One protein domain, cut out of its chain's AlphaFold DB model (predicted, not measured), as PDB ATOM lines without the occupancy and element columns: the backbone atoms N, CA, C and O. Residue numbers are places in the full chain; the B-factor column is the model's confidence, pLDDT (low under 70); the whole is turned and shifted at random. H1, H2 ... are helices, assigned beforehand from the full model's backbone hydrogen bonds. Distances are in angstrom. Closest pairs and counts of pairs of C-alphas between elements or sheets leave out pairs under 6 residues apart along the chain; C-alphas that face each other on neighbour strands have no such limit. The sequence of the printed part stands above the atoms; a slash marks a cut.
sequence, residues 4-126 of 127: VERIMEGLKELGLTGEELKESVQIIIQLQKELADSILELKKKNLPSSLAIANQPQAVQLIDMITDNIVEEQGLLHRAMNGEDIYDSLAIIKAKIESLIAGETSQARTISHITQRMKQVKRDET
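Overview. This is residues 4 to 126 of the 127 residues of an uncharacterized protein of Candidatus Brocadiae bacterium (UniProt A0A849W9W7). One helix, H7, runs through the middle of a small helical body: H1, H2 and H4 pack on its last part, H5 crosses it, and H3 sits beyond H4. After H7 the backbone folds back as a hairpin into H8, whose residues 116 to 124 stick out as an arm together with 125 and 126; residues 78 to 83, of which 78 to 81 belong to H6, also stick out. The printed part has 123 residues with eight named helices, H1 to H8 in order, and no named strand; its class is all helix. It is compact, with a radius of gyration of the C-alphas of 15.7 A, and spans 48 by 37 by 25 A.

Arrangement. Start at H1, residues 4 to 12, which touches H2, residues 18 to 34, at a steep tilt of 52 degrees; their closest C-alphas, of Met 8 and Val 25, are 6.1 A apart. H2 and H3, residues 36 to 44, meet only through their link. H3 touches H4, residues 50 to 54, closest at the C-alphas of Ser 38 and Ala 52, 5.6 A. Next comes H5, residues 57 to 73, which touches H2 at a shallow tilt of 20 degrees, opposite ways, closest at the C-alphas of Ser 24 and Ile 66, 6.3 A. H6, residues 76 to 81, is close to H5 but not clearly touching: the C-alphas of Val 71 and Leu 77 are 6.5 A apart. At residues 87 to 102 you reach H7, the hub, which touches five helices. It touches H5 at a steep tilt of 51 degrees, closest at the C-alphas of Thr 67 and Lys 94, 6.2 A. With residues 97 to 102 alone it touches residues 28 to 32 of H2, closest at the C-alphas of Gln 32 and Ile 101, 5.3 A. H8, residues 108 to 124, forms a helical hairpin with H7 at 21 degrees and touches it with residues 108 to 115 alone, closest at the C-alphas of Ala 95 and Ala 108, 6.0 A. Every O i to N i+4 pair is within hydrogen-bond range in H1 and H3 to H8; in H2 it is 12 of 13.

Along the chain. Find C-alpha 4 at (296.862, 355.043, 221.292), where H1 begins. H2 measures 25.2 A from first to last C-alpha, H5 24.7 A and H7 22.2 A. H8 runs 24.1 A to C-alpha 124 at (304.721, 362.996, 263.851).

Size, cuts and confidence. The two C-alphas farthest apart, of Asp 37 and Thr 126, are 48.4 A apart. The printed part has no cut, and its links are tight. Confidence is low, under 70, at residues 104 to 126.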
ATOM      1  N   VAL A   4     297.650 353.810 221.437       89.81
ATOM      2  CA  VAL A   4     296.862 355.043 221.292       89.81
ATOM      3  C   VAL A   4     295.705 355.069 222.288       89.81
ATOM      4  O   VAL A   4     295.537 356.059 222.989       89.81
ATOM      5  N   GLU A   5     294.952 353.970 222.405       88.88
ATOM      6  CA  GLU A   5     293.869 353.840 223.391       88.88
ATOM      7  C   GLU A   5     294.397 354.003 224.820       88.88
ATOM      8  O   GLU A   5     293.816 354.745 225.602       88.88
ATOM      9  N   ARG A   6     295.541 353.388 225.150       90.25
ATOM     10  CA  ARG A   6     296.164 353.520 226.477       90.25
ATOM     11  C   ARG A   6     296.531 354.972 226.807       90.25
ATOM     12  O   ARG A   6     296.304 355.414 227.929       90.25
ATOM     13  N   ILE A   7     297.125 355.696 225.857       92.56
ATOM     14  CA  ILE A   7     297.505 357.106 226.046       92.56
ATOM     15  C   ILE A   7     296.254 357.972 226.190       92.56
ATOM     16  O   ILE A   7     296.183 358.802 227.092       92.56
ATOM     17  N   MET A   8     295.259 357.743 225.333       93.69
ATOM     18  CA  MET A   8     294.002 358.480 225.350       93.69
ATOM     19  C   MET A   8     293.258 358.306 226.676       93.69
ATOM     20  O   MET A   8     292.858 359.299 227.273       93.69
ATOM     21  N   GLU A   9     293.113 357.076 227.171       92.12
ATOM     22  CA  GLU A   9     292.494 356.825 228.478       92.12
ATOM     23  C   GLU A   9     293.315 357.445 229.618       92.12
ATOM     24  O   GLU A   9     292.756 358.104 230.491       92.12
ATOM     25  N   GLY A  10     294.649 357.351 229.571       90.88
ATOM     26  CA  GLY A  10     295.520 357.959 230.579       90.88
ATOM     27  C   GLY A  10     295.379 359.482 230.691       90.88
ATOM     28  O   GLY A  10     295.445 360.010 231.803       90.88
ATOM     29  N   LEU A  11     295.162 360.172 229.566       93.12
ATOM     30  CA  LEU A  11     294.919 361.619 229.517       93.12
ATOM     31  C   LEU A  11     293.481 361.992 229.907       93.12
ATOM     32  O   LEU A  11     293.291 362.966 230.631       93.12
ATOM     33  N   LYS A  12     292.477 361.191 229.525       92.62
ATOM     34  CA  LYS A  12     291.092 361.375 229.999       92.62
ATOM     35  C   LYS A  12     290.977 361.233 231.515       92.62
ATOM     36  O   LYS A  12     290.249 361.983 232.151       92.62
ATOM     37  N   GLU A  13     291.718 360.299 232.111       91.62
ATOM     38  CA  GLU A  13     291.801 360.154 233.571       91.62
ATOM     39  C   GLU A  13     292.424 361.384 234.253       91.62
ATOM     40  O   GLU A  13     292.225 361.590 235.447       91.62
ATOM     41  N   LEU A  14     293.192 362.188 233.514       91.12
ATOM     42  CA  LEU A  14     293.693 363.490 233.956       91.12
ATOM     43  C   LEU A  14     292.720 364.630 233.612       91.12
ATOM     44  O   LEU A  14     293.085 365.790 233.729       91.12
ATOM     45  N   GLY A  15     291.487 364.334 233.208       90.19
ATOM     46  CA  GLY A  15     290.453 365.335 232.954       90.19
ATOM     47  C   GLY A  15     290.539 366.019 231.594       90.19
ATOM     48  O   GLY A  15     289.704 366.866 231.320       90.19
ATOM     49  N   LEU A  16     291.492 365.650 230.735       92.44
ATOM     50  CA  LEU A  16     291.688 366.320 229.455       92.44
ATOM     51  C   LEU A  16     290.697 365.797 228.399       92.44
ATOM     52  O   LEU A  16     290.535 364.581 228.233       92.44
ATOM     53  N   THR A  17     290.018 366.703 227.691       91.44
ATOM     54  CA  THR A  17     288.948 366.370 226.734       91.44
ATOM     55  C   THR A  17     289.128 367.088 225.388       91.44
ATOM     56  O   THR A  17     290.186 367.642 225.118       91.44
ATOM     57  N   GLY A  18     288.150 366.985 224.480       93.06
ATOM     58  CA  GLY A  18     288.102 367.847 223.293       93.06
ATOM     59  C   GLY A  18     289.240 367.690 222.273       93.06
ATOM     60  O   GLY A  18     289.596 366.576 221.864       93.06
ATOM     61  N   GLU A  19     289.717 368.832 221.780       92.06
ATOM     62  CA  GLU A  19     290.770 368.957 220.765       92.06
ATOM     63  C   GLU A  19     292.152 368.808 221.401       92.06
ATOM     64  O   GLU A  19     292.981 368.036 220.912       92.06
ATOM     65  N   GLU A  20     292.318 369.393 222.582       92.56
ATOM     66  CA  GLU A  20     293.485 369.320 223.447       92.56
ATOM     67  C   GLU A  20     293.867 367.859 223.712       92.56
ATOM     68  O   GLU A  20     295.051 367.505 223.716       92.56
ATOM     69  N   LEU A  21     292.875 366.970 223.886       94.56
ATOM     70  CA  LEU A  21     293.100 365.530 224.059       94.56
ATOM     71  C   LEU A  21     293.734 364.907 222.832       94.56
ATOM     72  O   LEU A  21     294.673 364.120 222.953       94.56
ATOM     73  N   LYS A  22     293.238 365.245 221.645       94.31
ATOM     74  CA  LYS A  22     293.766 364.691 220.397       94.31
ATOM     75  C   LYS A  22     295.188 365.181 220.159       94.31
ATOM     76  O   LYS A  22     296.048 364.365 219.830       94.31
ATOM     77  N   GLU A  23     295.435 366.468 220.372       95.06
ATOM     78  CA  GLU A  23     296.760 367.072 220.236       95.06
ATOM     79  C   GLU A  23     297.755 366.462 221.226       95.06
ATOM     80  O   GLU A  23     298.808 365.965 220.825       95.06
ATOM     81  N   SER A  24     297.384 366.378 222.504       96.06
ATOM     82  CA  SER A  24     298.228 365.799 223.555       96.06
ATOM     83  C   SER A  24     298.547 364.324 223.291       96.06
ATOM     84  O   SER A  24     299.686 363.890 223.474       96.06
ATOM     85  N   VAL A  25     297.579 363.540 222.792       95.69
ATOM     86  CA  VAL A  25     297.820 362.151 222.360       95.69
ATOM     87  C   VAL A  25     298.859 362.104 221.237       95.69
ATOM     88  O   VAL A  25     299.780 361.284 221.293       95.69
ATOM     89  N   GLN A  26     298.738 362.967 220.223       95.62
ATOM     90  CA  GLN A  26     299.689 363.007 219.109       95.62
ATOM     91  C   GLN A  26     301.094 363.403 219.567       95.62
ATOM     92  O   GLN A  26     302.060 362.747 219.171       95.62
ATOM     93  N   ILE A  27     301.207 364.399 220.449       96.06
ATOM     94  CA  ILE A  27     302.482 364.835 221.029       96.06
ATOM     95  C   ILE A  27     303.145 363.689 221.796       96.06
ATOM     96  O   ILE A  27     304.317 363.397 221.564       96.06
ATOM     97  N   ILE A  28     302.409 362.978 222.657       94.69
ATOM     98  CA  ILE A  28     302.967 361.848 223.418       94.69
ATOM     99  C   ILE A  28     303.443 360.729 222.485       94.69
ATOM    100  O   ILE A  28     304.512 360.159 222.707       94.69
ATOM    101  N   ILE A  29     302.681 360.407 221.435       94.06
ATOM    102  CA  ILE A  29     303.084 359.396 220.445       94.06
ATOM    103  C   ILE A  29     304.352 359.834 219.704       94.06
ATOM    104  O   ILE A  29     305.219 359.003 219.428       94.06
ATOM    105  N   GLN A  30     304.460 361.117 219.369       94.25
ATOM    106  CA  GLN A  30     305.635 361.662 218.706       94.25
ATOM    107  C   GLN A  30     306.864 361.586 219.622       94.25
ATOM    108  O   GLN A  30     307.884 361.027 219.224       94.25
ATOM    109  N   LEU A  31     306.733 362.019 220.878       94.12
ATOM    110  CA  LEU A  31     307.796 361.933 221.880       94.12
ATOM    111  C   LEU A  31     308.235 360.490 222.147       94.12
ATOM    112  O   LEU A  31     309.428 360.224 222.253       94.12
ATOM    113  N   GLN A  32     307.302 359.534 222.191       91.62
ATOM    114  CA  GLN A  32     307.634 358.110 222.304       91.62
ATOM    115  C   GLN A  32     308.538 357.624 221.171       91.62
ATOM    116  O   GLN A  32     309.432 356.815 221.411       91.62
ATOM    117  N   LYS A  33     308.299 358.085 219.937       92.06
ATOM    118  CA  LYS A  33     309.121 357.717 218.778       92.06
ATOM    119  C   LYS A  33     310.494 358.371 218.846       92.06
ATOM    120  O   LYS A  33     311.488 357.689 218.631       92.06
ATOM    121  N   GLU A  34     310.546 359.661 219.165       93.19
ATOM    122  CA  GLU A  34     311.797 360.424 219.259       93.19
ATOM    123  C   GLU A  34     312.716 359.903 220.368       93.19
ATOM    124  O   GLU A  34     313.927 359.813 220.188       93.19
ATOM    125  N   LEU A  35     312.136 359.507 221.502       91.50
ATOM    126  CA  LEU A  35     312.878 359.042 222.671       91.50
ATOM    127  C   LEU A  35     313.158 357.533 222.660       91.50
ATOM    128  O   LEU A  35     313.833 357.047 223.570       91.50
ATOM    129  N   ALA A  36     312.655 356.782 221.674       91.19
ATOM    130  CA  ALA A  36     312.687 355.319 221.672       91.19
ATOM    131  C   ALA A  36     314.105 354.752 221.840       91.19
ATOM    132  O   ALA A  36     314.331 353.897 222.702       91.19
ATOM    133  N   ASP A  37     315.062 355.263 221.063       92.56
ATOM    134  CA  ASP A  37     316.451 354.799 221.090       92.56
ATOM    135  C   ASP A  37     317.134 355.164 222.414       92.56
ATOM    136  O   ASP A  37     317.723 354.301 223.067       92.56
ATOM    137  N   SER A  38     316.962 356.406 222.877       89.75
ATOM    138  CA  SER A  38     317.485 356.885 224.163       89.75
ATOM    139  C   SER A  38     316.961 356.057 225.342       89.75
ATOM    140  O   SER A  38     317.729 355.646 226.214       89.75
ATOM    141  N   ILE A  39     315.659 355.754 225.363       87.81
ATOM    142  CA  ILE A  39     315.035 354.900 226.385       87.81
ATOM    143  C   ILE A  39     315.619 353.484 226.327       87.81
ATOM    144  O   ILE A  39     315.934 352.892 227.361       87.81
ATOM    145  N   LEU A  40     315.788 352.929 225.126       89.44
ATOM    146  CA  LEU A  40     316.335 351.590 224.938       89.44
ATOM    147  C   LEU A  40     317.801 351.499 225.393       89.44
ATOM    148  O   LEU A  40     318.194 350.508 226.015       89.44
ATOM    149  N   GLU A  41     318.608 352.529 225.143       90.38
ATOM    150  CA  GLU A  41     319.979 352.619 225.651       90.38
ATOM    151  C   GLU A  41     320.049 352.712 227.177       90.38
ATOM    152  O   GLU A  41     320.877 352.040 227.798       90.38
ATOM    153  N   LEU A  42     319.178 353.513 227.796       85.31
ATOM    154  CA  LEU A  42     319.107 353.640 229.253       85.31
ATOM    155  C   LEU A  42     318.691 352.320 229.907       85.31
ATOM    156  O   LEU A  42     319.327 351.892 230.873       85.31
ATOM    157  N   LYS A  43     317.716 351.610 229.326       84.50
ATOM    158  CA  LYS A  43     317.291 350.277 229.784       84.50
ATOM    159  C   LYS A  43     318.427 349.262 229.767       84.50
ATOM    160  O   LYS A  43     318.607 348.541 230.742       84.50
ATOM    161  N   LYS A  44     319.248 349.238 228.708       91.12
ATOM    162  CA  LYS A  44     320.444 348.371 228.638       91.12
ATOM    163  C   LYS A  44     321.439 348.647 229.770       91.12
ATOM    164  O   LYS A  44     322.169 347.747 230.174       91.12
ATOM    165  N   LYS A  45     321.466 349.882 230.274       89.56
ATOM    166  CA  LYS A  45     322.321 350.335 231.379       89.56
ATOM    167  C   LYS A  45     321.637 350.222 232.752       89.56
ATOM    168  O   LYS A  45     322.224 350.660 233.736       89.56
ATOM    169  N   ASN A  46     320.428 349.650 232.836       83.12
ATOM    170  CA  ASN A  46     319.579 349.634 234.038       83.12
ATOM    171  C   ASN A  46     319.338 351.036 234.636       83.12
ATOM    172  O   ASN A  46     319.228 351.191 235.853       83.12
ATOM    173  N   LEU A  47     319.273 352.063 233.786       81.81
ATOM    174  CA  LEU A  47     319.003 353.442 234.182       81.81
ATOM    175  C   LEU A  47     317.519 353.799 233.979       81.81
ATOM    176  O   LEU A  47     316.875 353.228 233.097       81.81
ATOM    177  N   PRO A  48     316.971 354.761 234.750       81.12
ATOM    178  CA  PRO A  48     315.585 355.199 234.593       81.12
ATOM    179  C   PRO A  48     315.299 355.801 233.213       81.12
ATOM    180  O   PRO A  48     316.005 356.705 232.764       81.12
ATOM    181  N   SER A  49     314.205 355.371 232.582       79.94
ATOM    182  CA  SER A  49     313.755 355.874 231.274       79.94
ATOM    183  C   SER A  49     313.382 357.363 231.289       79.94
ATOM    184  O   SER A  49     313.489 358.034 230.265       79.94
ATOM    185  N   SER A  50     313.023 357.914 232.454       80.56
ATOM    186  CA  SER A  50     312.774 359.353 232.638       80.56
ATOM    187  C   SER A  50     314.001 360.225 232.350       80.56
ATOM    188  O   SER A  50     313.850 361.394 232.001       80.56
ATOM    189  N   LEU A  51     315.219 359.669 232.405       81.38
ATOM    190  CA  LEU A  51     316.427 360.401 232.020       81.38
ATOM    191  C   LEU A  51     316.458 360.737 230.524       81.38
ATOM    192  O   LEU A  51     317.081 361.724 230.146       81.38
ATOM    193  N   ALA A  52     315.773 359.966 229.670       85.12
ATOM    194  CA  ALA A  52     315.665 360.297 228.249       85.12
ATOM    195  C   ALA A  52     314.932 361.631 228.054       85.12
ATOM    196  O   ALA A  52     315.369 362.468 227.272       85.12
ATOM    197  N   ILE A  53     313.866 361.843 228.830       85.06
ATOM    198  CA  ILE A  53     313.069 363.073 228.819       85.06
ATOM    199  C   ILE A  53     313.909 364.247 229.327       85.06
ATOM    200  O   ILE A  53     313.999 365.273 228.661       85.06
ATOM    201  N   ALA A  54     314.570 364.082 230.479       83.50
ATOM    202  CA  ALA A  54     315.373 365.143 231.093       83.50
ATOM    203  C   ALA A  54     316.535 365.621 230.200       83.50
ATOM    204  O   ALA A  54     316.941 366.778 230.282       83.50
ATOM    205  N   ASN A  55     317.048 364.747 229.329       81.12
ATOM    206  CA  ASN A  55     318.132 365.062 228.399       81.12
ATOM    207  C   ASN A  55     317.657 365.699 227.080       81.12
ATOM    208  O   ASN A  55     318.497 366.077 226.263       81.12
ATOM    209  N   GLN A  56     316.344 365.846 226.858       84.75
ATOM    210  CA  GLN A  56     315.779 366.479 225.666       84.75
ATOM    211  C   GLN A  56     314.932 367.702 226.067       84.75
ATOM    212  O   GLN A  56     313.758 367.553 226.402       84.75
ATOM    213  N   PRO A  57     315.480 368.933 225.988       85.12
ATOM    214  CA  PRO A  57     314.778 370.148 226.420       85.12
ATOM    215  C   PRO A  57     313.402 370.342 225.771       85.12
ATOM    216  O   PRO A  57     312.461 370.779 226.425       85.12
ATOM    217  N   GLN A  58     313.264 369.959 224.501       89.06
ATOM    218  CA  GLN A  58     311.990 370.021 223.783       89.06
ATOM    219  C   GLN A  58     310.932 369.078 224.379       89.06
ATOM    220  O   GLN A  58     309.761 369.437 224.444       89.06
ATOM    221  N   ALA A  59     311.332 367.894 224.856       86.50
ATOM    222  CA  ALA A  59     310.415 366.964 225.506       86.50
ATOM    223  C   ALA A  59     309.900 367.537 226.832       86.50
ATOM    224  O   ALA A  59     308.710 367.443 227.115       86.50
ATOM    225  N   VAL A  60     310.776 368.187 227.607       87.62
ATOM    226  CA  VAL A  60     310.392 368.873 228.853       87.62
ATOM    227  C   VAL A  60     309.371 369.978 228.575       87.62
ATOM    228  O   VAL A  60     308.328 370.008 229.218       87.62
ATOM    229  N   GLN A  61     309.618 370.823 227.570       88.75
ATOM    230  CA  GLN A  61     308.695 371.902 227.194       88.75
ATOM    231  C   GLN A  61     307.318 371.379 226.771       88.75
ATOM    232  O   GLN A  61     306.295 371.933 227.164       88.75
ATOM    233  N   LEU A  62     307.279 370.297 225.992       92.50
ATOM    234  CA  LEU A  62     306.022 369.691 225.556       92.50
ATOM    235  C   LEU A  62     305.258 369.036 226.717       92.50
ATOM    236  O   LEU A  62     304.031 369.074 226.732       92.50
ATOM    237  N   ILE A  63     305.958 368.473 227.706       90.38
ATOM    238  CA  ILE A  63     305.334 367.957 228.935       90.38
ATOM    239  C   ILE A  63     304.735 369.089 229.760       90.38
ATOM    240  O   ILE A  63     303.618 368.942 230.256       90.38
ATOM    241  N   ASP A  64     305.463 370.193 229.912       90.50
ATOM    242  CA  ASP A  64     304.978 371.353 230.657       90.50
ATOM    243  C   ASP A  64     303.732 371.937 229.969       90.50
ATOM    244  O   ASP A  64     302.716 372.125 230.626       90.50
ATOM    245  N   MET A  65     303.727 372.041 228.635       94.00
ATOM    246  CA  MET A  65     302.547 372.461 227.868       94.00
ATOM    247  C   MET A  65     301.330 371.538 228.073       94.00
ATOM    248  O   MET A  65     300.225 372.015 228.311       94.00
ATOM    249  N   ILE A  66     301.505 370.209 228.017       94.25
ATOM    250  CA  ILE A  66     300.399 369.270 228.297       94.25
ATOM    251  C   ILE A  66     299.929 369.418 229.752       94.25
ATOM    252  O   ILE A  66     298.734 369.340 230.029       94.25
ATOM    253  N   THR A  67     300.859 369.626 230.687       92.81
ATOM    254  CA  THR A  67     300.544 369.838 232.106       92.81
ATOM    255  C   THR A  67     299.698 371.091 232.292       92.81
ATOM    256  O   THR A  67     298.692 371.023 232.993       92.81
ATOM    257  N   ASP A  68     300.054 372.193 231.637       91.62
ATOM    258  CA  ASP A  68     299.327 373.460 231.709       91.62
ATOM    259  C   ASP A  68     297.896 373.315 231.177       91.62
ATOM    260  O   ASP A  68     296.952 373.711 231.861       91.62
ATOM    261  N   ASN A  69     297.712 372.631 230.042       92.38
ATOM    262  CA  ASN A  69     296.377 372.345 229.501       92.38
ATOM    263  C   ASN A  69     295.519 371.542 230.497       92.38
ATOM    264  O   ASN A  69     294.338 371.824 230.687       92.38
ATOM    265  N   ILE A  70     296.109 370.554 231.180       92.88
ATOM    266  CA  ILE A  70     295.410 369.773 232.215       92.88
ATOM    267  C   ILE A  70     295.061 370.646 233.424       92.88
ATOM    268  O   ILE A  70     293.977 370.523 233.995       92.88
ATOM    269  N   VAL A  71     295.992 371.497 233.850       91.69
ATOM    270  CA  VAL A  71     295.825 372.408 234.989       91.69
ATOM    271  C   VAL A  71     294.695 373.398 234.739       91.69
ATOM    272  O   VAL A  71     293.913 373.660 235.658       91.69
ATOM    273  N   GLU A  72     294.601 373.918 233.517       90.69
ATOM    274  CA  GLU A  72     293.531 374.808 233.081       90.69
ATOM    275  C   GLU A  72     292.179 374.083 233.060       90.69
ATOM    276  O   GLU A  72     291.252 374.519 233.746       90.69
ATOM    277  N   GLU A  73     292.095 372.926 232.398       90.62
ATOM    278  CA  GLU A  73     290.863 372.128 232.278       90.62
ATOM    279  C   GLU A  73     290.327 371.670 233.652       90.62
ATOM    280  O   GLU A  73     289.121 371.652 233.904       90.62
ATOM    281  N   GLN A  74     291.220 371.341 234.593       89.50
ATOM    282  CA  GLN A  74     290.847 370.971 235.963       89.50
ATOM    283  C   GLN A  74     290.566 372.173 236.884       89.50
ATOM    284  O   GLN A  74     290.217 371.983 238.056       89.50
ATOM    285  N   GLY A  75     290.762 373.410 236.416       91.62
ATOM    286  CA  GLY A  75     290.626 374.616 237.232       91.62
ATOM    287  C   GLY A  75     291.609 374.674 238.410       91.62
ATOM    288  O   GLY A  75     291.333 375.327 239.421       91.62
ATOM    289  N   LEU A  76     292.757 373.988 238.317       89.81
ATOM    290  CA  LEU A  76     293.743 373.919 239.402       89.81
ATOM    291  C   LEU A  76     294.354 375.289 239.701       89.81
ATOM    292  O   LEU A  76     294.582 375.608 240.866       89.81
ATOM    293  N   LEU A  77     294.548 376.128 238.679       88.31
ATOM    294  CA  LEU A  77     295.027 377.495 238.879       88.31
ATOM    295  C   LEU A  77     294.047 378.313 239.734       88.31
ATOM    296  O   LEU A  77     294.464 378.992 240.670       88.31
ATOM    297  N   HIS A  78     292.742 378.199 239.474       89.81
ATOM    298  CA  HIS A  78     291.720 378.893 240.259       89.81
ATOM    299  C   HIS A  78     291.706 378.421 241.720       89.81
ATOM    300  O   HIS A  78     291.635 379.232 242.642       89.81
ATOM    301  N   ARG A  79     291.845 377.110 241.947       89.00
ATOM    302  CA  ARG A  79     291.958 376.526 243.292       89.00
ATOM    303  C   ARG A  79     293.190 377.046 244.035       89.00
ATOM    304  O   ARG A  79     293.076 377.460 245.187       89.00
ATOM    305  N   ALA A  80     294.335 377.120 243.359       88.75
ATOM    306  CA  ALA A  80     295.548 377.703 243.923       88.75
ATOM    307  C   ALA A  80     295.374 379.189 244.275       88.75
ATOM    308  O   ALA A  80     295.791 379.621 245.349       88.75
ATOM    309  N   MET A  81     294.697 379.967 243.422       90.00
ATOM    310  CA  MET A  81     294.369 381.372 243.703       90.00
ATOM    311  C   MET A  81     293.458 381.538 244.927       90.00
ATOM    312  O   MET A  81     293.554 382.548 245.622       90.00
ATOM    313  N   ASN A  82     292.622 380.542 245.229       93.75
ATOM    314  CA  ASN A  82     291.781 380.502 246.428       93.75
ATOM    315  C   ASN A  82     292.514 379.958 247.673       93.75
ATOM    316  O   ASN A  82     291.897 379.792 248.725       93.75
ATOM    317  N   GLY A  83     293.824 379.701 247.577       90.31
ATOM    318  CA  GLY A  83     294.666 379.254 248.686       90.31
ATOM    319  C   GLY A  83     294.751 377.737 248.864       90.31
ATOM    320  O   GLY A  83     295.265 377.286 249.887       90.31
ATOM    321  N   GLU A  84     294.266 376.939 247.907       90.44
ATOM    322  CA  GLU A  84     294.445 375.484 247.946       90.44
ATOM    323  C   GLU A  84     295.868 375.073 247.546       90.44
ATOM    324  O   GLU A  84     296.455 375.604 246.603       90.44
ATOM    325  N   ASP A  85     296.412 374.067 248.233       86.44
ATOM    326  CA  ASP A  85     297.673 373.435 247.846       86.44
ATOM    327  C   ASP A  85     297.455 372.505 246.640       86.44
ATOM    328  O   ASP A  85     296.716 371.520 246.719       86.44
ATOM    329  N   ILE A  86     298.114 372.822 245.521       87.12
ATOM    330  CA  ILE A  86     298.044 372.055 244.271       87.12
ATOM    331  C   ILE A  86     299.346 371.319 243.927       87.12
ATOM    332  O   ILE A  86     299.397 370.657 242.889       87.12
ATOM    333  N   TYR A  87     300.392 371.399 244.759       83.94
ATOM    334  CA  TYR A  87     301.709 370.834 244.429       83.94
ATOM    335  C   TYR A  87     301.651 369.317 244.212       83.94
ATOM    336  O   TYR A  87     302.237 368.807 243.255       83.94
ATOM    337  N   ASP A  88     300.890 368.608 245.052       83.56
ATOM    338  CA  ASP A  88     300.661 367.166 244.906       83.56
ATOM    339  C   ASP A  88     299.970 366.847 243.568       83.56
ATOM    340  O   ASP A  88     300.377 365.926 242.857       83.56
ATOM    341  N   SER A  89     298.949 367.626 243.196       86.25
ATOM    342  CA  SER A  89     298.206 367.445 241.944       86.25
ATOM    343  C   SER A  89     299.105 367.659 240.726       86.25
ATOM    344  O   SER A  89     299.125 366.821 239.825       86.25
ATOM    345  N   LEU A  90     299.906 368.729 240.729       86.50
ATOM    346  CA  LEU A  90     300.865 369.029 239.662       86.50
ATOM    347  C   LEU A  90     301.900 367.911 239.497       86.50
ATOM    348  O   LEU A  90     302.161 367.459 238.381       86.50
ATOM    349  N   ALA A  91     302.454 367.420 240.608       86.38
ATOM    350  CA  ALA A  91     303.426 366.332 240.586       86.38
ATOM    351  C   ALA A  91     302.824 365.035 240.019       86.38
ATOM    352  O   ALA A  91     303.482 364.336 239.245       86.38
ATOM    353  N   ILE A  92     301.569 364.723 240.364       88.19
ATOM    354  CA  ILE A  92     300.852 363.551 239.841       88.19
ATOM    355  C   ILE A  92     300.611 363.679 238.336       88.19
ATOM    356  O   ILE A  92     300.857 362.717 237.603       88.19
ATOM    357  N   ILE A  93     300.161 364.848 237.871       90.75
ATOM    358  CA  ILE A  93     299.915 365.114 236.447       90.75
ATOM    359  C   ILE A  93     301.207 364.911 235.652       90.75
ATOM    360  O   ILE A  93     301.249 364.066 234.753       90.75
ATOM    361  N   LYS A  94     302.286 365.600 236.042       89.81
ATOM    362  CA  LYS A  94     303.578 365.535 235.349       89.81
ATOM    363  C   LYS A  94     304.145 364.116 235.322       89.81
ATOM    364  O   LYS A  94     304.504 363.610 234.259       89.81
ATOM    365  N   ALA A  95     304.123 363.416 236.457       87.50
ATOM    366  CA  ALA A  95     304.601 362.038 236.537       87.50
ATOM    367  C   ALA A  95     303.804 361.078 235.645       87.50
ATOM    368  O   ALA A  95     304.368 360.131 235.087       87.50
ATOM    369  N   LYS A  96     302.494 361.302 235.498       90.25
ATOM    370  CA  LYS A  96     301.651 360.475 234.637       90.25
ATOM    371  C   LYS A  96     301.889 360.766 233.157       90.25
ATOM    372  O   LYS A  96     301.962 359.815 232.384       90.25
ATOM    373  N   ILE A  97     302.110 362.017 232.759       91.88
ATOM    374  CA  ILE A  97     302.519 362.348 231.383       91.88
ATOM    375  C   ILE A  97     303.875 361.703 231.061       91.88
ATOM    376  O   ILE A  97     304.003 360.999 230.058       91.88
ATOM    377  N   GLU A  98     304.863 361.847 231.948       90.31
ATOM    378  CA  GLU A  98     306.179 361.210 231.802       90.31
ATOM    379  C   GLU A  98     306.069 359.681 231.701       90.31
ATOM    380  O   GLU A  98     306.758 359.060 230.896       90.31
ATOM    381  N   SER A  99     305.153 359.065 232.461       88.25
ATOM    382  CA  SER A  99     304.808 357.640 232.351       88.25
ATOM    383  C   SER A  99     304.331 357.268 230.955       88.25
ATOM    384  O   SER A  99     304.765 356.273 230.370       88.25
ATOM    385  N   LEU A 100     303.395 358.053 230.425       90.94
ATOM    386  CA  LEU A 100     302.826 357.799 229.116       90.94
ATOM    387  C   LEU A 100     303.924 357.881 228.054       90.94
ATOM    388  O   LEU A 100     304.006 356.963 227.242       90.94
ATOM    389  N   ILE A 101     304.814 358.874 228.133       91.19
ATOM    390  CA  ILE A 101     305.937 359.075 227.203       91.19
ATOM    391  C   ILE A 101     307.002 357.981 227.326       91.19
ATOM    392  O   ILE A 101     307.397 357.397 226.324       91.19
ATOM    393  N   ALA A 102     307.448 357.647 228.537       85.25
ATOM    394  CA  ALA A 102     308.503 356.654 228.742       85.25
ATOM    395  C   ALA A 102     308.061 355.213 228.406       85.25
ATOM    396  O   ALA A 102     308.887 354.299 228.349       85.25
ATOM    397  N   GLY A 103     306.756 354.985 228.210       75.69
ATOM    398  CA  GLY A 103     306.200 353.655 227.948       75.69
ATOM    399  C   GLY A 103     306.309 352.711 229.149       75.69
ATOM    400  O   GLY A 103     306.162 351.499 229.010       75.69
ATOM    401  N   GLU A 104     306.559 353.261 230.331       65.62
ATOM    402  CA  GLU A 104     306.587 352.558 231.607       65.62
ATOM    403  C   GLU A 104     305.437 353.084 232.455       65.62
ATOM    404  O   GLU A 104     304.983 354.210 232.262       65.62
ATOM    405  N   THR A 105     304.976 352.323 233.446       53.09
ATOM    406  CA  THR A 105     304.449 352.983 234.642       53.09
ATOM    407  C   THR A 105     305.631 353.738 235.234       53.09
ATOM    408  O   THR A 105     306.426 353.134 235.958       53.09
ATOM    409  N   SER A 106     305.785 355.026 234.895       44.97
ATOM    410  CA  SER A 106     306.604 355.946 235.673       44.97
ATOM    411  C   SER A 106     306.274 355.650 237.116       44.97
ATOM    412  O   SER A 106     305.126 355.332 237.459       44.97
ATOM    413  N   GLN A 107     307.289 355.671 237.956       43.62
ATOM    414  CA  GLN A 107     307.117 355.469 239.372       43.62
ATOM    415  C   GLN A 107     306.346 356.660 239.985       43.62
ATOM    416  O   GLN A 107     306.807 357.297 240.923       43.62
ATOM    417  N   ALA A 108     305.106 356.900 239.554       42.12
ATOM    418  CA  ALA A 108     304.051 357.497 240.350       42.12
ATOM    419  C   ALA A 108     303.944 356.779 241.706       42.12
ATOM    420  O   ALA A 108     303.536 357.394 242.683       42.12
ATOM    421  N   ARG A 109     304.399 355.513 241.804       35.25
ATOM    422  CA  ARG A 109     304.669 354.843 243.085       35.25
ATOM    423  C   ARG A 109     305.765 355.509 243.907       35.25
ATOM    424  O   ARG A 109     305.572 355.590 245.104       35.25
ATOM    425  N   THR A 110     306.857 356.001 243.326       46.44
ATOM    426  CA  THR A 110     307.929 356.688 244.065       46.44
ATOM    427  C   THR A 110     307.463 358.052 244.555       46.44
ATOM    428  O   THR A 110     307.658 358.342 245.728       46.44
ATOM    429  N   ILE A 111     306.732 358.832 243.748       43.09
ATOM    430  CA  ILE A 111     306.143 360.090 244.239       43.09
ATOM    431  C   ILE A 111     305.027 359.812 245.256       43.09
ATOM    432  O   ILE A 111     305.076 360.360 246.342       43.09
ATOM    433  N   SER A 112     304.102 358.877 245.010       40.88
ATOM    434  CA  SER A 112     303.054 358.537 245.993       40.88
ATOM    435  C   SER A 112     303.618 357.972 247.303       40.88
ATOM    436  O   SER A 112     303.118 358.334 248.364       40.88
ATOM    437  N   HIS A 113     304.669 357.134 247.271       41.81
ATOM    438  CA  HIS A 113     305.351 356.654 248.484       41.81
ATOM    439  C   HIS A 113     306.099 357.777 249.205       41.81
ATOM    440  O   HIS A 113     306.075 357.820 250.434       41.81
ATOM    441  N   ILE A 114     306.777 358.668 248.472       49.84
ATOM    442  CA  ILE A 114     307.497 359.805 249.058       49.84
ATOM    443  C   ILE A 114     306.494 360.791 249.663       49.84
ATOM    444  O   ILE A 114     306.644 361.149 250.825       49.84
ATOM    445  N   THR A 115     305.418 361.134 248.958       48.78
ATOM    446  CA  THR A 115     304.331 361.986 249.456       48.78
ATOM    447  C   THR A 115     303.598 361.340 250.637       48.78
ATOM    448  O   THR A 115     303.313 362.027 251.617       48.78
ATOM    449  N   GLN A 116     303.347 360.021 250.630       45.84
ATOM    450  CA  GLN A 116     302.809 359.311 251.803       45.84
ATOM    451  C   GLN A 116     303.769 359.357 252.995       45.84
ATOM    452  O   GLN A 116     303.321 359.635 254.107       45.84
ATOM    453  N   ARG A 117     305.075 359.136 252.788       48.34
ATOM    454  CA  ARG A 117     306.070 359.256 253.864       48.34
ATOM    455  C   ARG A 117     306.191 360.685 254.383       48.34
ATOM    456  O   ARG A 117     306.248 360.873 255.589       48.34
ATOM    457  N   MET A 118     306.164 361.694 253.517       49.53
ATOM    458  CA  MET A 118     306.198 363.101 253.929       49.53
ATOM    459  C   MET A 118     304.945 363.500 254.719       49.53
ATOM    460  O   MET A 118     305.052 364.224 255.706       49.53
ATOM    461  N   LYS A 119     303.761 362.987 254.346       52.78
ATOM    462  CA  LYS A 119     302.518 363.164 255.120       52.78
ATOM    463  C   LYS A 119     302.559 362.459 256.480       52.78
ATOM    464  O   LYS A 119     301.950 362.959 257.421       52.78
ATOM    465  N   GLN A 120     303.260 361.330 256.596       53.62
ATOM    466  CA  GLN A 120     303.478 360.644 257.877       53.62
ATOM    467  C   GLN A 120     304.435 361.431 258.783       53.62
ATOM    468  O   GLN A 120     304.078 361.717 259.918       53.62
ATOM    469  N   VAL A 121     305.572 361.898 258.259       52.75
ATOM    470  CA  VAL A 121     306.549 362.688 259.033       52.75
ATOM    471  C   VAL A 121     305.951 364.007 259.537       52.75
ATOM    472  O   VAL A 121     306.106 364.339 260.706       52.75
ATOM    473  N   LYS A 122     305.170 364.723 258.712       52.38
ATOM    474  CA  LYS A 122     304.482 365.954 259.151       52.38
ATOM    475  C   LYS A 122     303.432 365.726 260.248       52.38
ATOM    476  O   LYS A 122     303.122 366.663 260.974       52.38
ATOM    477  N   ARG A 123     302.862 364.518 260.371       53.03
ATOM    478  CA  ARG A 123     301.948 364.175 261.478       53.03
ATOM    479  C   ARG A 123     302.700 363.899 262.776       53.03
ATOM    480  O   ARG A 123     302.193 364.256 263.830       53.03
ATOM    481  N   ASP A 124     303.891 363.319 262.686       49.12
ATOM    482  CA  ASP A 124     304.721 362.996 263.851       49.12
ATOM    483  C   ASP A 124     305.449 364.230 264.429       49.12
ATOM    484  O   ASP A 124     305.879 364.212 265.578       49.12
ATOM    485  N   GLU A 125     305.550 365.324 263.665       44.81
ATOM    486  CA  GLU A 125     306.140 366.605 264.096       44.81
ATOM    487  C   GLU A 125     305.132 367.592 264.720       44.81
ATOM    488  O   GLU A 125     305.494 368.730 265.027       44.81
ATOM    489  N   THR A 126     303.875 367.182 264.934       38.38
ATOM    490  CA  THR A 126     302.886 368.011 265.649       38.38
ATOM    491  C   THR A 126     302.756 367.511 267.097       38.38
ATOM    492  O   THR A 126     302.186 366.436 267.287       38.38
TER     493      THR A 126